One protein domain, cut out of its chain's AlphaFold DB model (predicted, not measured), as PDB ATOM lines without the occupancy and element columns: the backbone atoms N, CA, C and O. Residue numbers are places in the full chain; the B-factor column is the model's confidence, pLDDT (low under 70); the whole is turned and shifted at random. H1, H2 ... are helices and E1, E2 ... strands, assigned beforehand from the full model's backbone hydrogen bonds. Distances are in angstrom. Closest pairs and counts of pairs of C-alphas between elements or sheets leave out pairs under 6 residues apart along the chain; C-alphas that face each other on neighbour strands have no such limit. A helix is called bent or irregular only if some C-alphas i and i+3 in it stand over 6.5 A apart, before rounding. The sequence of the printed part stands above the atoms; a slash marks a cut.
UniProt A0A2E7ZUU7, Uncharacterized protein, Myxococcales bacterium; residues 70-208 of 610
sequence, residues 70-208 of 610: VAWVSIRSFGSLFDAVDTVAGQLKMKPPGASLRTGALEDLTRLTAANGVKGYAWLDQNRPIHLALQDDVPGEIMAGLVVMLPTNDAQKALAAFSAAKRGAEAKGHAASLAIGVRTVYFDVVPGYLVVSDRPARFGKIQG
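Overview. This is residues 70 to 208 of the 610 residues of an uncharacterized protein of Myxococcales bacterium (UniProt A0A2E7ZUU7). A strongly twisted sheet of six strands makes the body of this domain, with the short helices H3, H4, H5 and H6 on it and the two longest helices, H1 and H2, off it. H1 runs away from the sheet, H2 leads back at a steep tilt to H1, and residues 115 to 129 return to E2. The printed part has 139 residues, with six named helices and six named strands in the order E1 H1 H2 E2 H3 E3 H4 H5 E4 E5 E6 H6. The sheet's order is E1 E2 E3 E6 E5 E4, antiparallel throughout, and the class is mixed. The whole is compact, with a radius of gyration of the C-alphas of 16.6 A, and its spans of 51 by 34 by 29 A are only just elongated.

Arrangement. The sheet's edge strand E1, residues 70 to 75, is antiparallel to E2, residues 130 to 135, with N 73 and O 132 2.8 A apart. E3, residues 146 to 151, follows, with N 133 and O 147 at 2.8 A, then E6, residues 193 to 197, with N 150 and O 194 at 2.8 A. E5, residues 183 to 190, has N 188 and O 195 at 2.9 A; the other edge strand, E4, residues 176 to 180, has N 178 and O 185 at 2.8 A. E4, E5 and E6 form a meander, each strand the antiparallel neighbour of the one before; E4 and E5, and E5 and E6, are hairpins. H4, residues 155 to 161, is on the sheet at a height of 8.5 A, only just over E6 and E5 with 3 C-alphas on each, and along the strands at 11 degrees to E5 on the local plane; the C-alphas of Ala 155 and Leu 194, the closest to E6, are 6.7 A apart. H6, residues 202 to 208, is on the sheet at a height of 7.2 A; its closest C-alpha pair with E5 is Phe 203 and Asp 188, 7.4 A. H5, residues 168 to 171, is on the same face as H6, and H3, residues 142 to 145, on the opposite face. H1, residues 78 to 91, and H2, residues 101 to 114, are not on the sheet; they touch through residues 101 to 102 of H2 alone, opposite ways at a steep tilt of 46 degrees, the closest C-alphas being those of Phe 82 and Arg 102, 5.4 A. Every O i to N i+4 pair is within hydrogen-bond range in H1, H2 and H4, and 2 of 3 in H6; H3 and H5 are too short for such a pair.

Along the chain. E1 begins at C-alpha 70 (212.918, 149.328, 178.827). E5 is 22.7 A long, H1 20.1 A and H2 19.6 A. H6 is irregular, with C-alphas 205 and 208 7.4 A apart, and ends at C-alpha 208 (216.823, 150.892, 192.631).

Size, cuts and confidence. The C-alphas farthest apart, of Lys 93 and Ala 169, are 52.8 A apart. The printed part has no cut, and its long link is H2 to E2. The mean pLDDT of the printed part is 78.5; under 70 are residues 81, 84 to 101, 105, 112 and 138 to 144.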
ATOM      1  N   VAL A  70     212.685 149.601 180.255       76.31
ATOM      2  CA  VAL A  70     212.918 149.328 178.827       76.31
ATOM      3  C   VAL A  70     213.679 150.440 178.123       76.31
ATOM      4  O   VAL A  70     214.344 150.173 177.127       76.31
ATOM      5  N   ALA A  71     213.634 151.671 178.636       78.25
ATOM      6  CA  ALA A  71     214.398 152.782 178.083       78.25
ATOM      7  C   ALA A  71     214.762 153.821 179.148       78.25
ATOM      8  O   ALA A  71     214.109 153.931 180.184       78.25
ATOM      9  N   TRP A  72     215.806 154.602 178.891       83.50
ATOM     10  CA  TRP A  72     216.164 155.770 179.689       83.50
ATOM     11  C   TRP A  72     216.823 156.832 178.820       83.50
ATOM     12  O   TRP A  72     217.519 156.528 177.857       83.50
ATOM     13  N   VAL A  73     216.634 158.089 179.192       81.56
ATOM     14  CA  VAL A  73     217.279 159.251 178.593       81.56
ATOM     15  C   VAL A  73     217.978 160.019 179.698       81.56
ATOM     16  O   VAL A  73     217.483 160.128 180.813       81.56
ATOM     17  N   SER A  74     219.161 160.534 179.412       82.31
ATOM     18  CA  SER A  74     219.927 161.401 180.293       82.31
ATOM     19  C   SER A  74     220.424 162.586 179.489       82.31
ATOM     20  O   SER A  74     221.180 162.418 178.535       82.31
ATOM     21  N   ILE A  75     219.999 163.782 179.867       82.38
ATOM     22  CA  ILE A  75     220.522 165.035 179.327       82.38
ATOM     23  C   ILE A  75     221.587 165.508 180.304       82.38
ATOM     24  O   ILE A  75     221.316 165.568 181.499       82.38
ATOM     25  N   ARG A  76     222.792 165.826 179.822       81.50
ATOM     26  CA  ARG A  76     223.944 166.146 180.680       81.50
ATOM     27  C   ARG A  76     223.661 167.270 181.664       81.50
ATOM     28  O   ARG A  76     224.058 167.156 182.817       81.50
ATOM     29  N   SER A  77     223.006 168.326 181.196       82.81
ATOM     30  CA  SER A  77     222.476 169.409 182.016       82.81
ATOM     31  C   SER A  77     221.608 170.334 181.157       82.81
ATOM     32  O   SER A  77     221.770 170.380 179.933       82.81
ATOM     33  N   PHE A  78     220.710 171.099 181.786       74.06
ATOM     34  CA  PHE A  78     219.969 172.157 181.085       74.06
ATOM     35  C   PHE A  78     220.924 173.202 180.499       74.06
ATOM     36  O   PHE A  78     220.765 173.595 179.346       74.06
ATOM     37  N   GLY A  79     221.944 173.607 181.265       72.88
ATOM     38  CA  GLY A  79     222.937 174.583 180.814       72.88
ATOM     39  C   GLY A  79     223.645 174.142 179.535       72.88
ATOM     40  O   GLY A  79     223.610 174.853 178.538       72.88
ATOM     41  N   SER A  80     224.190 172.922 179.514       72.25
ATOM     42  CA  SER A  80     224.895 172.402 178.338       72.25
ATOM     43  C   SER A  80     223.986 172.232 177.117       72.25
ATOM     44  O   SER A  80     224.453 172.397 175.992       72.25
ATOM     45  N   LEU A  81     222.702 171.906 177.315       67.44
ATOM     46  CA  LEU A  81     221.736 171.805 176.218       67.44
ATOM     47  C   LEU A  81     221.473 173.174 175.593       67.44
ATOM     48  O   LEU A  81     221.550 173.312 174.373       67.44
ATOM     49  N   PHE A  82     221.204 174.189 176.415       72.12
ATOM     50  CA  PHE A  82     220.966 175.533 175.908       72.12
ATOM     51  C   PHE A  82     222.217 176.150 175.297       72.12
ATOM     52  O   PHE A  82     222.100 176.751 174.241       72.12
ATOM     53  N   ASP A  83     223.403 175.938 175.870       71.06
ATOM     54  CA  ASP A  83     224.658 176.419 175.284       71.06
ATOM     55  C   ASP A  83     224.888 175.810 173.890       71.06
ATOM     56  O   ASP A  83     225.276 176.506 172.948       71.06
ATOM     57  N   ALA A  84     224.592 174.516 173.724       61.56
ATOM     58  CA  ALA A  84     224.666 173.837 172.435       61.56
ATOM     59  C   ALA A  84     223.667 174.407 171.416       61.56
ATOM     60  O   ALA A  84     224.054 174.757 170.300       61.56
ATOM     61  N   VAL A  85     222.394 174.532 171.798       62.25
ATOM     62  CA  VAL A  85     221.344 175.092 170.934       62.25
ATOM     63  C   VAL A  85     221.645 176.551 170.595       62.25
ATOM     64  O   VAL A  85     221.512 176.959 169.442       62.25
ATOM     65  N   ASP A  86     222.109 177.330 171.571       64.00
ATOM     66  CA  ASP A  86     222.449 178.733 171.400       64.00
ATOM     67  C   ASP A  86     223.597 178.913 170.411       64.00
ATOM     68  O   ASP A  86     223.547 179.816 169.569       64.00
ATOM     69  N   THR A  87     224.587 178.028 170.492       58.09
ATOM     70  CA  THR A  87     225.727 178.001 169.582       58.09
ATOM     71  C   THR A  87     225.291 177.654 168.161       58.09
ATOM     72  O   THR A  87     225.630 178.384 167.228       58.09
ATOM     73  N   VAL A  88     224.479 176.606 167.987       52.72
ATOM     74  CA  VAL A  88     223.962 176.206 166.669       52.72
ATOM     75  C   VAL A  88     223.095 177.315 166.072       52.72
ATOM     76  O   VAL A  88     223.371 177.794 164.976       52.72
ATOM     77  N   ALA A  89     222.081 177.796 166.788       54.16
ATOM     78  CA  ALA A  89     221.155 178.797 166.262       54.16
ATOM     79  C   ALA A  89     221.836 180.151 165.968       54.16
ATOM     80  O   ALA A  89     221.480 180.814 164.991       54.16
ATOM     81  N   GLY A  90     222.862 180.533 166.742       55.06
ATOM     82  CA  GLY A  90     223.701 181.697 166.438       55.06
ATOM     83  C   GLY A  90     224.465 181.553 165.116       55.06
ATOM     84  O   GLY A  90     224.502 182.483 164.313       55.06
ATOM     85  N   GLN A  91     225.010 180.369 164.829       51.56
ATOM     86  CA  GLN A  91     225.684 180.092 163.555       51.56
ATOM     87  C   GLN A  91     224.744 180.035 162.360       51.56
ATOM     88  O   GLN A  91     225.108 180.434 161.253       51.56
ATOM     89  N   LEU A  92     223.532 179.527 162.572       45.62
ATOM     90  CA  LEU A  92     222.503 179.508 161.543       45.62
ATOM     91  C   LEU A  92     221.951 180.916 161.252       45.62
ATOM     92  O   LEU A  92     221.132 181.050 160.349       45.62
ATOM     93  N   LYS A  93     222.394 181.952 161.990       52.38
ATOM     94  CA  LYS A  93     221.814 183.306 161.995       52.38
ATOM     95  C   LYS A  93     220.296 183.281 162.209       52.38
ATOM     96  O   LYS A  93     219.585 184.171 161.763       52.38
ATOM     97  N   MET A  94     219.805 182.257 162.909       49.62
ATOM     98  CA  MET A  94     218.384 182.072 163.218       49.62
ATOM     99  C   MET A  94     217.954 182.871 164.449       49.62
ATOM    100  O   MET A  94     216.795 182.822 164.847       49.62
ATOM    101  N   LYS A  95     218.893 183.589 165.069       51.00
ATOM    102  CA  LYS A  95     218.639 184.414 166.239       51.00
ATOM    103  C   LYS A  95     218.700 185.895 165.899       51.00
ATOM    104  O   LYS A  95     219.656 186.314 165.240       51.00
ATOM    105  N   PRO A  96     217.775 186.698 166.443       54.97
ATOM    106  CA  PRO A  96     217.978 188.131 166.562       54.97
ATOM    107  C   PRO A  96     219.283 188.432 167.328       54.97
ATOM    108  O   PRO A  96     219.622 187.700 168.268       54.97
ATOM    109  N   PRO A  97     220.025 189.494 166.967       54.91
ATOM    110  CA  PRO A  97     221.183 189.943 167.737       54.91
ATOM    111  C   PRO A  97     220.813 190.155 169.214       54.91
ATOM    112  O   PRO A  97     219.831 190.825 169.514       54.91
ATOM    113  N   GLY A  98     221.580 189.566 170.136       61.38
ATOM    114  CA  GLY A  98     221.352 189.695 171.584       61.38
ATOM    115  C   GLY A  98     220.319 188.735 172.195       61.38
ATOM    116  O   GLY A  98     220.196 188.699 173.417       61.38
ATOM    117  N   ALA A  99     219.617 187.915 171.402       64.75
ATOM    118  CA  ALA A  99     218.650 186.950 171.930       64.75
ATOM    119  C   ALA A  99     219.329 185.707 172.549       64.75
ATOM    120  O   ALA A  99     220.093 184.993 171.885       64.75
ATOM    121  N   SER A 100     218.995 185.399 173.808       68.06
ATOM    122  CA  SER A 100     219.363 184.144 174.481       68.06
ATOM    123  C   SER A 100     218.160 183.202 174.535       68.06
ATOM    124  O   SER A 100     217.149 183.529 175.156       68.06
ATOM    125  N   LEU A 101     218.268 182.015 173.916       65.81
ATOM    126  CA  LEU A 101     217.200 181.008 174.000       65.81
ATOM    127  C   LEU A 101     217.143 180.410 175.403       65.81
ATOM    128  O   LEU A 101     216.074 180.004 175.844       65.81
ATOM    129  N   ARG A 102     218.273 180.402 176.123       70.31
ATOM    130  CA  ARG A 102     218.325 180.006 177.530       70.31
ATOM    131  C   ARG A 102     217.428 180.884 178.397       70.31
ATOM    132  O   ARG A 102     216.623 180.348 179.152       70.31
ATOM    133  N   THR A 103     217.564 182.208 178.296       72.31
ATOM    134  CA  THR A 103     216.753 183.142 179.093       72.31
ATOM    135  C   THR A 103     215.272 182.997 178.753       72.31
ATOM    136  O   THR A 103     214.475 182.756 179.654       72.31
ATOM    137  N   GLY A 104     214.922 183.006 177.459       71.06
ATOM    138  CA  GLY A 104     213.529 182.844 177.027       71.06
ATOM    139  C   GLY A 104     212.912 181.507 177.457       71.06
ATOM    140  O   GLY A 104     211.801 181.478 177.975       71.06
ATOM    141  N   ALA A 105     213.645 180.395 177.337       69.44
ATOM    142  CA  ALA A 105     213.145 179.082 177.750       69.44
ATOM    143  C   ALA A 105     212.945 178.962 179.270       69.44
ATOM    144  O   ALA A 105     212.024 178.278 179.715       69.44
ATOM    145  N   LEU A 106     213.791 179.609 180.081       71.88
ATOM    146  CA  LEU A 106     213.632 179.635 181.539       71.88
ATOM    147  C   LEU A 106     212.465 180.532 181.973       71.88
ATOM    148  O   LEU A 106     211.730 180.174 182.896       71.88
ATOM    149  N   GLU A 107     212.259 181.664 181.303       73.56
ATOM    150  CA  GLU A 107     211.085 182.521 181.504       73.56
ATOM    151  C   GLU A 107     209.792 181.780 181.138       73.56
ATOM    152  O   GLU A 107     208.844 181.755 181.929       73.56
ATOM    153  N   ASP A 108     209.780 181.074 180.005       70.81
ATOM    154  CA  ASP A 108     208.653 180.240 179.587       70.81
ATOM    155  C   ASP A 108     208.390 179.094 180.561       70.81
ATOM    156  O   ASP A 108     207.245 178.873 180.958       70.81
ATOM    157  N   LEU A 109     209.437 178.399 181.014       70.69
ATOM    158  CA  LEU A 109     209.313 177.369 182.040       70.69
ATOM    159  C   LEU A 109     208.726 177.953 183.332       70.69
ATOM    160  O   LEU A 109     207.835 177.348 183.924       70.69
ATOM    161  N   THR A 110     209.162 179.141 183.753       74.00
ATOM    162  CA  THR A 110     208.615 179.829 184.936       74.00
ATOM    163  C   THR A 110     207.126 180.092 184.774       74.00
ATOM    164  O   THR A 110     206.338 179.755 185.653       74.00
ATOM    165  N   ARG A 111     206.730 180.648 183.628       74.50
ATOM    166  CA  ARG A 111     205.335 180.956 183.312       74.50
ATOM    167  C   ARG A 111     204.462 179.697 183.275       74.50
ATOM    168  O   ARG A 111     203.403 179.673 183.897       74.50
ATOM    169  N   LEU A 112     204.913 178.643 182.592       68.06
ATOM    170  CA  LEU A 112     204.176 177.379 182.461       68.06
ATOM    171  C   LEU A 112     204.030 176.652 183.799       68.06
ATOM    172  O   LEU A 112     202.981 176.086 184.100       68.06
ATOM    173  N   THR A 113     205.077 176.663 184.620       73.81
ATOM    174  CA  THR A 113     205.062 175.996 185.928       73.81
ATOM    175  C   THR A 113     204.266 176.790 186.971       73.81
ATOM    176  O   THR A 113     203.539 176.185 187.759       73.81
ATOM    177  N   ALA A 114     204.279 178.126 186.909       77.38
ATOM    178  CA  ALA A 114     203.443 178.983 187.751       77.38
ATOM    179  C   ALA A 114     201.943 178.737 187.537       77.38
ATOM    180  O   ALA A 114     201.200 178.641 188.514       77.38
ATOM    181  N   ALA A 115     201.509 178.533 186.285       73.06
ATOM    182  CA  ALA A 115     200.127 178.159 185.964       73.06
ATOM    183  C   ALA A 115     199.684 176.837 186.627       73.06
ATOM    184  O   ALA A 115     198.493 176.598 186.798       73.06
ATOM    185  N   ASN A 116     200.641 176.003 187.042       72.31
ATOM    186  CA  ASN A 116     200.421 174.731 187.727       72.31
ATOM    187  C   ASN A 116     200.784 174.793 189.226       72.31
ATOM    188  O   ASN A 116     201.005 173.764 189.860       72.31
ATOM    189  N   GLY A 117     200.871 175.992 189.816       73.69
ATOM    190  CA  GLY A 117     201.099 176.173 191.255       73.69
ATOM    191  C   GLY A 117     202.537 175.924 191.724       73.69
ATOM    192  O   GLY A 117     202.755 175.683 192.920       73.69
ATOM    193  N   VAL A 118     203.511 175.985 190.808       80.38
ATOM    194  CA  VAL A 118     204.945 175.857 191.098       80.38
ATOM    195  C   VAL A 118     205.598 177.240 191.171       80.38
ATOM    196  O   VAL A 118     205.528 178.034 190.234       80.38
ATOM    197  N   LYS A 119     206.268 177.536 192.284       81.62
ATOM    198  CA  LYS A 119     206.953 178.810 192.523       81.62
ATOM    199  C   LYS A 119     208.363 178.804 191.931       81.62
ATOM    200  O   LYS A 119     209.326 178.446 192.608       81.62
ATOM    201  N   GLY A 120     208.474 179.251 190.682       75.69
ATOM    202  CA  GLY A 120     209.752 179.439 189.988       75.69
ATOM    203  C   GLY A 120     210.574 178.154 189.820       75.69
ATOM    204  O   GLY A 120     210.112 177.046 190.093       75.69
ATOM    205  N   TYR A 121     211.823 178.310 189.368       78.06
ATOM    206  CA  TYR A 121     212.740 177.199 189.062       78.06
ATOM    207  C   TYR A 121     214.041 177.219 189.877       78.06
ATOM    208  O   TYR A 121     214.937 176.427 189.612       78.06
ATOM    209  N   ALA A 122     214.179 178.104 190.872       81.19
ATOM    210  CA  ALA A 122     215.428 178.267 191.634       81.19
ATOM    211  C   ALA A 122     215.857 177.006 192.415       81.19
ATOM    212  O   ALA A 122     217.011 176.876 192.814       81.19
ATOM    213  N   TRP A 123     214.929 176.074 192.633       85.38
ATOM    214  CA  TRP A 123     215.183 174.776 193.255       85.38
ATOM    215  C   TRP A 123     215.812 173.747 192.294       85.38
ATOM    216  O   TRP A 123     216.387 172.762 192.754       85.38
ATOM    217  N   LEU A 124     215.717 173.965 190.979       85.62
ATOM    218  CA  LEU A 124     216.243 173.079 189.944       85.62
ATOM    219  C   LEU A 124     217.760 173.272 189.797       85.62
ATOM    220  O   LEU A 124     218.229 174.374 189.505       85.62
ATOM    221  N   ASP A 125     218.538 172.198 189.941       89.31
ATOM    222  CA  ASP A 125     219.982 172.248 189.682       89.31
ATOM    223  C   ASP A 125     220.260 172.133 188.176       89.31
ATOM    224  O   ASP A 125     220.287 171.047 187.598       89.31
ATOM    225  N   GLN A 126     220.496 173.278 187.533       84.25
ATOM    226  CA  GLN A 126     220.722 173.372 186.087       84.25
ATOM    227  C   GLN A 126     222.032 172.745 185.600       84.25
ATOM    228  O   GLN A 126     222.196 172.609 184.387       84.25
ATOM    229  N   ASN A 127     222.961 172.415 186.505       85.75
ATOM    230  CA  ASN A 127     224.280 171.871 186.174       85.75
ATOM    231  C   ASN A 127     224.345 170.349 186.319       85.75
ATOM    232  O   ASN A 127     225.324 169.733 185.889       85.75
ATOM    233  N   ARG A 128     223.316 169.738 186.909       89.69
ATOM    234  CA  ARG A 128     223.185 168.287 187.008       89.69
ATOM    235  C   ARG A 128     222.388 167.710 185.840       89.69
ATOM    236  O   ARG A 128     221.618 168.432 185.200       89.69
ATOM    237  N   PRO A 129     222.560 166.407 185.569       89.00
ATOM    238  CA  PRO A 129     221.775 165.734 184.555       89.00
ATOM    239  C   PRO A 129     220.276 165.767 184.829       89.00
ATOM    240  O   PRO A 129     219.840 165.815 185.971       89.00
ATOM    241  N   ILE A 130     219.486 165.695 183.766       88.31
ATOM    242  CA  ILE A 130     218.056 165.388 183.837       88.31
ATOM    243  C   ILE A 130     217.913 163.971 183.333       88.31
ATOM    244  O   ILE A 130     218.466 163.648 182.276       88.31
ATOM    245  N   HIS A 131     217.151 163.146 184.038       89.31
ATOM    246  CA  HIS A 131     216.920 161.786 183.587       89.31
ATOM    247  C   HIS A 131     215.446 161.515 183.332       89.31
ATOM    248  O   HIS A 131     214.567 162.038 184.010       89.31
ATOM    249  N   LEU A 132     215.189 160.671 182.346       87.62
ATOM    250  CA  LEU A 132     213.894 160.077 182.087       87.62
ATOM    251  C   LEU A 132     214.107 158.570 182.037       87.62
ATOM    252  O   LEU A 132     215.107 158.098 181.502       87.62
ATOM    253  N   ALA A 133     213.180 157.813 182.593       86.81
ATOM    254  CA  ALA A 133     213.179 156.366 182.547       86.81
ATOM    255  C   ALA A 133     211.792 155.888 182.139       86.81
ATOM    256  O   ALA A 133     210.784 156.493 182.502       86.81
ATOM    257  N   LEU A 134     211.751 154.809 181.373       83.88
ATOM    258  CA  LEU A 134     210.532 154.206 180.876       83.88
ATOM    259  C   LEU A 134     210.421 152.808 181.456       83.88
ATOM    260  O   LEU A 134     211.231 151.930 181.142       83.88
ATOM    261  N   GLN A 135     209.430 152.626 182.317       83.12
ATOM    262  CA  GLN A 135     209.099 151.339 182.890       83.12
ATOM    263  C   GLN A 135     207.886 150.750 182.176       83.12
ATOM    264  O   GLN A 135     206.786 151.286 182.259       83.12
ATOM    265  N   ASP A 136     208.086 149.619 181.526       76.56
ATOM    266  CA  ASP A 136     207.052 148.883 180.817       76.56
ATOM    267  C   ASP A 136     206.580 147.717 181.684       76.56
ATOM    268  O   ASP A 136     207.133 146.622 181.667       76.56
ATOM    269  N   ASP A 137     205.610 147.990 182.551       71.88
ATOM    270  CA  ASP A 137     205.012 146.999 183.443       71.88
ATOM    271  C   ASP A 137     203.618 146.537 182.996       71.88
ATOM    272  O   ASP A 137     203.055 145.638 183.622       71.88
ATOM    273  N   VAL A 138     203.086 147.117 181.914       66.38
ATOM    274  CA  VAL A 138     201.789 146.779 181.316       66.38
ATOM    275  C   VAL A 138     201.953 146.692 179.791       66.38
ATOM    276  O   VAL A 138     202.166 147.724 179.148       66.38
ATOM    277  N   PRO A 139     201.827 145.492 179.191       58.22
ATOM    278  CA  PRO A 139     201.895 145.326 177.740       58.22
ATOM    279  C   PRO A 139     200.930 146.278 177.013       58.22
ATOM    280  O   PRO A 139     199.759 146.363 177.374       58.22
ATOM    281  N   GLY A 140     201.411 147.002 175.996       52.88
ATOM    282  CA  GLY A 140     200.608 147.962 175.224       52.88
ATOM    283  C   GLY A 140     200.462 149.385 175.795       52.88
ATOM    284  O   GLY A 140     200.057 150.265 175.043       52.88
ATOM    285  N   GLU A 141     200.844 149.666 177.050       62.62
ATOM    286  CA  GLU A 141     200.729 151.009 177.668       62.62
ATOM    287  C   GLU A 141     202.094 151.676 177.925       62.62
ATOM    288  O   GLU A 141     202.333 152.277 178.974       62.62
ATOM    289  N   ILE A 142     203.009 151.603 176.957       56.44
ATOM    290  CA  ILE A 142     204.406 152.047 177.118       56.44
ATOM    291  C   ILE A 142     204.503 153.496 177.638       56.44
ATOM    292  O   ILE A 142     205.266 153.772 178.562       56.44
ATOM    293  N   MET A 143     203.691 154.422 177.111       55.69
ATOM    294  CA  MET A 143     203.704 155.836 177.526       55.69
ATOM    295  C   MET A 143     203.204 156.068 178.958       55.69
ATOM    296  O   MET A 143     203.557 157.076 179.569       55.69
ATOM    297  N   ALA A 144     202.436 155.135 179.530       62.66
ATOM    298  CA  ALA A 144     202.060 155.195 180.940       62.66
ATOM    299  C   ALA A 144     203.254 154.914 181.869       62.66
ATOM    300  O   ALA A 144     203.127 155.090 183.081       62.66
ATOM    301  N   GLY A 145     204.379 154.455 181.306       71.44
ATOM    302  CA  GLY A 145     205.617 154.026 181.947       71.44
ATOM    303  C   GLY A 145     206.576 155.112 182.426       71.44
ATOM    304  O   GLY A 145     207.632 154.785 182.971       71.44
ATOM    305  N   LEU A 146     206.276 156.383 182.156       81.94
ATOM    306  CA  LEU A 146     207.260 157.458 182.239       81.94
ATOM    307  C   LEU A 146     207.574 157.863 183.685       81.94
ATOM    308  O   LEU A 146     206.687 158.200 184.467       81.94
ATOM    309  N   VAL A 147     208.864 157.911 184.002       85.81
ATOM    310  CA  VAL A 147     209.404 158.453 185.249       85.81
ATOM    311  C   VAL A 147     210.424 159.528 184.910       85.81
ATOM    312  O   VAL A 147     211.357 159.289 184.144       85.81
ATOM    313  N   VAL A 148     210.265 160.717 185.483       89.44
ATOM    314  CA  VAL A 148     211.159 161.861 185.252       89.44
ATOM    315  C   VAL A 148     211.932 162.157 186.527       89.44
ATOM    316  O   VAL A 148     211.352 162.236 187.602       89.44
ATOM    317  N   MET A 149     213.242 162.337 186.425       92.12
ATOM    318  CA  MET A 149     214.103 162.727 187.536       92.12
ATOM    319  C   MET A 149     214.629 164.136 187.295       92.12
ATOM    320  O   MET A 149     215.472 164.363 186.424       92.12
ATOM    321  N   LEU A 150     214.126 165.077 188.089       90.81
ATOM    322  CA  LEU A 150     214.499 166.481 188.038       90.81
ATOM    323  C   LEU A 150     215.603 166.752 189.067       90.81
ATOM    324  O   LEU A 150     215.402 166.466 190.251       90.81
ATOM    325  N   PRO A 151     216.764 167.276 188.654       93.00
ATOM    326  CA  PRO A 151     217.868 167.512 189.569       93.00
ATOM    327  C   PRO A 151     217.546 168.648 190.544       93.00
ATOM    328  O   PRO A 151     217.032 169.696 190.155       93.00
ATOM    329  N   THR A 152     217.879 168.467 191.818       91.19
ATOM    330  CA  THR A 152     217.687 169.483 192.859       91.19
ATOM    331  C   THR A 152     218.891 169.553 193.789       91.19
ATOM    332  O   THR A 152     219.490 168.535 194.146       91.19
ATOM    333  N   ASN A 153     219.226 170.771 194.209       83.75
ATOM    334  CA  ASN A 153     220.222 171.018 195.253       83.75
ATOM    335  C   ASN A 153     219.655 170.810 196.661       83.75
ATOM    336  O   ASN A 153     220.406 170.580 197.605       83.75
ATOM    337  N   ASP A 154     218.334 170.903 196.797       88.75
ATOM    338  CA  ASP A 154     217.628 170.852 198.068       88.75
ATOM    339  C   ASP A 154     216.212 170.319 197.822       88.75
ATOM    340  O   ASP A 154     215.335 170.994 197.273       88.75
ATOM    341  N   ALA A 155     215.997 169.063 198.210       86.81
ATOM    342  CA  ALA A 155     214.719 168.396 198.015       86.81
ATOM    343  C   ALA A 155     213.580 169.066 198.799       86.81
ATOM    344  O   ALA A 155     212.450 169.085 198.315       86.81
ATOM    345  N   GLN A 156     213.859 169.660 199.965       87.44
ATOM    346  CA  GLN A 156     212.833 170.351 200.743       87.44
ATOM    347  C   GLN A 156     212.416 171.651 200.061       87.44
ATOM    348  O   GLN A 156     211.219 171.904 199.926       87.44
ATOM    349  N   LYS A 157     213.372 172.437 199.546       87.31
ATOM    350  CA  LYS A 157     213.053 173.634 198.748       87.31
ATOM    351  C   LYS A 157     212.307 173.289 197.464       87.31
ATOM    352  O   LYS A 157     211.363 173.993 197.118       87.31
ATOM    353  N   ALA A 158     212.687 172.202 196.791       88.56
ATOM    354  CA  ALA A 158     211.964 171.720 195.620       88.56
ATOM    355  C   ALA A 158     210.509 171.379 195.966       88.56
ATOM    356  O   ALA A 158     209.601 171.922 195.351       88.56
ATOM    357  N   LEU A 159     210.267 170.570 197.002       88.56
ATOM    358  CA  LEU A 159     208.913 170.212 197.448       88.56
ATOM    359  C   LEU A 159     208.105 171.418 197.958       88.56
ATOM    360  O   LEU A 159     206.881 171.448 197.812       88.56
ATOM    361  N   ALA A 160     208.762 172.413 198.555       88.25
ATOM    362  CA  ALA A 160     208.130 173.658 198.990       88.25
ATOM    363  C   ALA A 160     207.729 174.561 197.811       88.25
ATOM    364  O   ALA A 160     206.772 175.329 197.933       88.25
ATOM    365  N   ALA A 161     208.410 174.452 196.663       87.62
ATOM    366  CA  ALA A 161     208.063 175.204 195.462       87.62
ATOM    367  C   ALA A 161     206.691 174.798 194.897       87.62
ATOM    368  O   ALA A 161     206.007 175.632 194.308       87.62
ATOM    369  N   PHE A 162     206.243 173.561 195.122       87.44
ATOM    370  CA  PHE A 162     204.912 173.091 194.727       87.44
ATOM    371  C   PHE A 162     203.870 173.472 195.789       87.44
ATOM    372  O   PHE A 162     203.460 172.656 196.614       87.44
ATOM    373  N   SER A 163     203.446 174.739 195.805       81.44
ATOM    374  CA  SER A 163     202.566 175.260 196.866       81.44
ATOM    375  C   SER A 163     201.177 174.618 196.915       81.44
ATOM    376  O   SER A 163     200.597 174.542 197.992       81.44
ATOM    377  N   ALA A 164     200.676 174.118 195.784       82.38
ATOM    378  CA  ALA A 164     199.395 173.420 195.694       82.38
ATOM    379  C   ALA A 164     199.506 171.900 195.937       82.38
ATOM    380  O   ALA A 164     198.523 171.177 195.777       82.38
ATOM    381  N   ALA A 165     200.697 171.395 196.278       85.94
ATOM    382  CA  ALA A 165     200.901 169.965 196.440       85.94
ATOM    383  C   ALA A 165     200.437 169.453 197.811       85.94
ATOM    384  O   ALA A 165     200.776 170.016 198.857       85.94
ATOM    385  N   LYS A 166     199.723 168.327 197.791       89.19
ATOM    386  CA  LYS A 166     199.396 167.523 198.975       89.19
ATOM    387  C   LYS A 166     200.649 166.790 199.454       89.19
ATOM    388  O   LYS A 166     201.542 166.523 198.650       89.19
ATOM    389  N   ARG A 167     200.739 166.456 200.746       91.12
ATOM    390  CA  ARG A 167     201.925 165.812 201.353       91.12
ATOM    391  C   ARG A 167     201.539 164.669 202.294       91.12
ATOM    392  O   ARG A 167     200.428 164.637 202.817       91.12
ATOM    393  N   GLY A 168     202.464 163.734 202.518       83.25
ATOM    394  CA  GLY A 168     202.290 162.642 203.480       83.25
ATOM    395  C   GLY A 168     201.081 161.757 203.160       83.25
ATOM    396  O   GLY A 168     200.962 161.234 202.051       83.25
ATOM    397  N   ALA A 169     200.166 161.593 204.122       84.56
ATOM    398  CA  ALA A 169     198.971 160.759 203.958       84.56
ATOM    399  C   ALA A 169     198.083 161.217 202.785       84.56
ATOM    400  O   ALA A 169     197.608 160.392 202.005       84.56
ATOM    401  N   GLU A 170     197.935 162.530 202.586       86.31
ATOM    402  CA  GLU A 170     197.151 163.094 201.479       86.31
ATOM    403  C   GLU A 170     197.800 162.862 200.107       86.31
ATOM    404  O   GLU A 170     197.122 162.849 199.077       86.31
ATOM    405  N   ALA A 171     199.115 162.639 200.093       88.56
ATOM    406  CA  ALA A 171     199.882 162.248 198.918       88.56
ATOM    407  C   ALA A 171     199.995 160.722 198.770       88.56
ATOM    408  O   ALA A 171     200.866 160.248 198.046       88.56
ATOM    409  N   LYS A 172     199.135 159.939 199.439       88.56
ATOM    410  CA  LYS A 172     199.158 158.465 199.423       88.56
ATOM    411  C   LYS A 172     200.510 157.874 199.856       88.56
ATOM    412  O   LYS A 172     200.921 156.836 199.351       88.56
ATOM    413  N   GLY A 173     201.201 158.545 200.778       86.06
ATOM    414  CA  GLY A 173     202.502 158.115 201.296       86.06
ATOM    415  C   GLY A 173     203.717 158.606 200.499       86.06
ATOM    416  O   GLY A 173     204.837 158.321 200.910       86.06
ATOM    417  N   HIS A 174     203.520 159.361 199.413       92.38
ATOM    418  CA  HIS A 174     204.606 160.012 198.670       92.38
ATOM    419  C   HIS A 174     205.051 161.324 199.331       92.38
ATOM    420  O   HIS A 174     204.323 161.919 200.135       92.38
ATOM    421  N   ALA A 175     206.237 161.815 198.959       91.50
ATOM    422  CA  ALA A 175     206.746 163.088 199.474       91.50
ATOM    423  C   ALA A 175     205.818 164.269 199.130       91.50
ATOM    424  O   ALA A 175     205.580 165.139 199.971       91.50
ATOM    425  N   ALA A 176     205.261 164.281 197.916       92.19
ATOM    426  CA  ALA A 176     204.190 165.191 197.531       92.19
ATOM    427  C   ALA A 176     203.330 164.635 196.386       92.19
ATOM    428  O   ALA A 176     203.733 163.711 195.680       92.19
ATOM    429  N   SER A 177     202.160 165.228 196.153       91.56
ATOM    430  CA  SER A 177     201.372 165.020 194.934       91.56
ATOM    431  C   SER A 177     200.708 166.311 194.465       91.56
ATOM    432  O   SER A 177     200.328 167.153 195.274       91.56
ATOM    433  N   LEU A 178     200.574 166.483 193.153       88.69
ATOM    434  CA  LEU A 178     199.994 167.669 192.528       88.69
ATOM    435  C   LEU A 178     199.005 167.253 191.438       88.69
ATOM    436  O   LEU A 178     199.307 166.393 190.612       88.69
ATOM    437  N   ALA A 179     197.835 167.885 191.417       83.75
ATOM    438  CA  ALA A 179     196.896 167.747 190.314       83.75
ATOM    439  C   ALA A 179     197.300 168.686 189.166       83.75
ATOM    440  O   ALA A 179     197.427 169.891 189.368       83.75
ATOM    441  N   ILE A 180     197.501 168.128 187.972       74.88
ATOM    442  CA  ILE A 180     197.796 168.850 186.730       74.88
ATOM    443  C   ILE A 180     196.729 168.438 185.711       74.88
ATOM    444  O   ILE A 180     196.745 167.324 185.176       74.88
ATOM    445  N   GLY A 181     195.759 169.324 185.473       74.88
ATOM    446  CA  GLY A 181     194.569 169.003 184.683       74.88
ATOM    447  C   GLY A 181     193.789 167.834 185.295       74.88
ATOM    448  O   GLY A 181     193.425 167.870 186.467       74.88
ATOM    449  N   VAL A 182     193.558 166.778 184.509       74.69
ATOM    450  CA  VAL A 182     192.846 165.562 184.952       74.69
ATOM    451  C   VAL A 182     193.758 164.499 185.580       74.69
ATOM    452  O   VAL A 182     193.273 163.456 186.014       74.69
ATOM    453  N   ARG A 183     195.081 164.718 185.618       81.19
ATOM    454  CA  ARG A 183     196.048 163.745 186.152       81.19
ATOM    455  C   ARG A 183     196.626 164.218 187.477       81.19
ATOM    456  O   ARG A 183     196.861 165.402 187.686       81.19
ATOM    457  N   THR A 184     196.892 163.275 188.374       86.38
ATOM    458  CA  THR A 184     197.691 163.533 189.578       86.38
ATOM    459  C   THR A 184     199.100 163.027 189.335       86.38
ATOM    460  O   THR A 184     199.280 161.852 189.025       86.38
ATOM    461  N   VAL A 185     200.087 163.901 189.493       88.50
ATOM    462  CA  VAL A 185     201.497 163.522 189.537       88.50
ATOM    463  C   VAL A 185     201.938 163.393 190.986       88.50
ATOM    464  O   VAL A 185     201.508 164.142 191.862       88.50
ATOM    465  N   TYR A 186     202.788 162.417 191.238       90.50
ATOM    466  CA  TYR A 186     203.345 162.097 192.539       90.50
ATOM    467  C   TYR A 186     204.845 162.366 192.495       90.50
ATOM    468  O   TYR A 186     205.479 162.247 191.442       90.50
ATOM    469  N   PHE A 187     205.394 162.733 193.644       91.38
ATOM    470  CA  PHE A 187     206.784 163.109 193.806       91.38
ATOM    471  C   PHE A 187     207.402 162.309 194.944       91.38
ATOM    472  O   PHE A 187     206.874 162.315 196.054       91.38
ATOM    473  N   ASP A 188     208.558 161.711 194.683       92.75
ATOM    474  CA  ASP A 188     209.438 161.147 195.703       92.75
ATOM    475  C   ASP A 188     210.847 161.713 195.566       92.75
ATOM    476  O   ASP A 188     211.193 162.386 194.593       92.75
ATOM    477  N   VAL A 189     211.677 161.454 196.571       92.06
ATOM    478  CA  VAL A 189     213.033 161.990 196.644       92.06
ATOM    479  C   VAL A 189     214.044 160.854 196.602       92.06
ATOM    480  O   VAL A 189     213.961 159.885 197.358       92.06
ATOM    481  N   VAL A 190     215.049 161.011 195.746       92.12
ATOM    482  CA  VAL A 190     216.319 160.279 195.836       92.12
ATOM    483  C   VAL A 190     217.455 161.302 195.954       92.12
ATOM    484  O   VAL A 190     217.245 162.471 195.630       92.12
ATOM    485  N   PRO A 191     218.653 160.934 196.441       90.25
ATOM    486  CA  PRO A 191     219.721 161.908 196.662       90.25
ATOM    487  C   PRO A 191     220.000 162.781 195.427       90.25
ATOM    488  O   PRO A 191     220.410 162.278 194.384       90.25
ATOM    489  N   GLY A 192     219.767 164.091 195.557       91.00
ATOM    490  CA  GLY A 192     219.983 165.085 194.498       91.00
ATOM    491  C   GLY A 192     218.899 165.177 193.418       91.00
ATOM    492  O   GLY A 192     219.098 165.921 192.460       91.00
ATOM    493  N   TYR A 193     217.783 164.448 193.539       94.44
ATOM    494  CA  TYR A 193     216.716 164.438 192.534       94.44
ATOM    495  C   TYR A 193     215.315 164.363 193.142       94.44
ATOM    496  O   TYR A 193     215.058 163.621 194.093       94.44
ATOM    497  N   LEU A 194     214.390 165.074 192.505       92.19
ATOM    498  CA  LEU A 194     212.956 164.868 192.632       92.19
ATOM    499  C   LEU A 194     212.516 163.886 191.540       92.19
ATOM    500  O   LEU A 194     212.700 164.150 190.352       92.19
ATOM    501  N   VAL A 195     211.964 162.745 191.933       92.19
ATOM    502  CA  VAL A 195     211.455 161.720 191.018       92.19
ATOM    503  C   VAL A 195     209.955 161.940 190.847       92.19
ATOM    504  O   VAL A 195     209.236 162.048 191.835       92.19
ATOM    505  N   VAL A 196     209.489 162.006 189.605       89.38
ATOM    506  CA  VAL A 196     208.118 162.362 189.223       89.38
ATOM    507  C   VAL A 196     207.495 161.223 188.424       89.38
ATOM    508  O   VAL A 196     208.120 160.695 187.503       89.38
ATOM    509  N   SER A 197     206.260 160.862 188.763       87.88
ATOM    510  CA  SER A 197     205.476 159.816 188.095       87.88
ATOM    511  C   SER A 197     203.985 160.129 188.208       87.88
ATOM    512  O   SER A 197     203.544 160.646 189.231       87.88
ATOM    513  N   ASP A 198     203.180 159.784 187.204       85.56
ATOM    514  CA  ASP A 198     201.713 159.883 187.280       85.56
ATOM    515  C   ASP A 198     201.049 158.635 187.899       85.56
ATOM    516  O   ASP A 198     199.840 158.619 188.141       85.56
ATOM    517  N   ARG A 199     201.840 157.600 188.226       85.31
ATOM    518  CA  ARG A 199     201.372 156.390 188.916       85.31
ATOM    519  C   ARG A 199     202.087 156.177 190.258       85.31
ATOM    520  O   ARG A 199     203.318 156.068 190.274       85.31
ATOM    521  N   PRO A 200     201.343 156.022 191.370       84.12
ATOM    522  CA  PRO A 200     201.922 155.939 192.715       84.12
ATOM    523  C   PRO A 200     202.714 154.640 192.945       84.12
ATOM    524  O   PRO A 200     203.801 154.645 193.513       84.12
ATOM    525  N   ALA A 201     202.244 153.512 192.403       84.56
ATOM    526  CA  ALA A 201     202.890 152.207 192.590       84.56
ATOM    527  C   ALA A 201     204.253 152.047 191.873       84.56
ATOM    528  O   ALA A 201     204.917 151.024 192.047       84.56
ATOM    529  N   ARG A 202     204.683 153.021 191.051       82.88
ATOM    530  CA  ARG A 202     205.928 152.933 190.260       82.88
ATOM    531  C   ARG A 202     207.183 153.147 191.092       82.88
ATOM    532  O   ARG A 202     208.189 152.482 190.850       82.88
ATOM    533  N   PHE A 203     207.136 154.037 192.082       82.94
ATOM    534  CA  PHE A 203     208.335 154.450 192.813       82.94
ATOM    535  C   PHE A 203     209.055 153.285 193.473       82.94
ATOM    536  O   PHE A 203     210.254 153.130 193.264       82.94
ATOM    537  N   GLY A 204     208.326 152.414 194.177       83.19
ATOM    538  CA  GLY A 204     208.913 151.230 194.806       83.19
ATOM    539  C   GLY A 204     209.623 150.310 193.807       83.19
ATOM    540  O   GLY A 204     210.682 149.772 194.114       83.19
ATOM    541  N   LYS A 205     209.091 150.183 192.583       83.62
ATOM    542  CA  LYS A 205     209.671 149.328 191.537       83.62
ATOM    543  C   LYS A 205     210.912 149.946 190.883       83.62
ATOM    544  O   LYS A 205     211.827 149.212 190.536       83.62
ATOM    545  N   ILE A 206     210.939 151.270 190.697       84.06
ATOM    546  CA  ILE A 206     212.027 151.969 189.990       84.06
ATOM    547  C   ILE A 206     213.083 152.567 190.930       84.06
ATOM    548  O   ILE A 206     214.094 153.087 190.466       84.06
ATOM    549  N   GLN A 207     212.888 152.507 192.251       86.31
ATOM    550  CA  GLN A 207     213.767 153.167 193.222       86.31
ATOM    551  C   GLN A 207     215.234 152.728 193.095       86.31
ATOM    552  O   GLN A 207     216.139 153.557 193.218       86.31
ATOM    553  N   GLY A 208     215.480 151.436 192.845       86.75
ATOM    554  CA  GLY A 208     216.823 150.892 192.631       86.75
ATOM    555  C   GLY A 208     217.503 151.529 191.420       86.75
ATOM    556  O   GLY A 208     218.604 152.075 191.534       86.75
TER     557      GLY A 208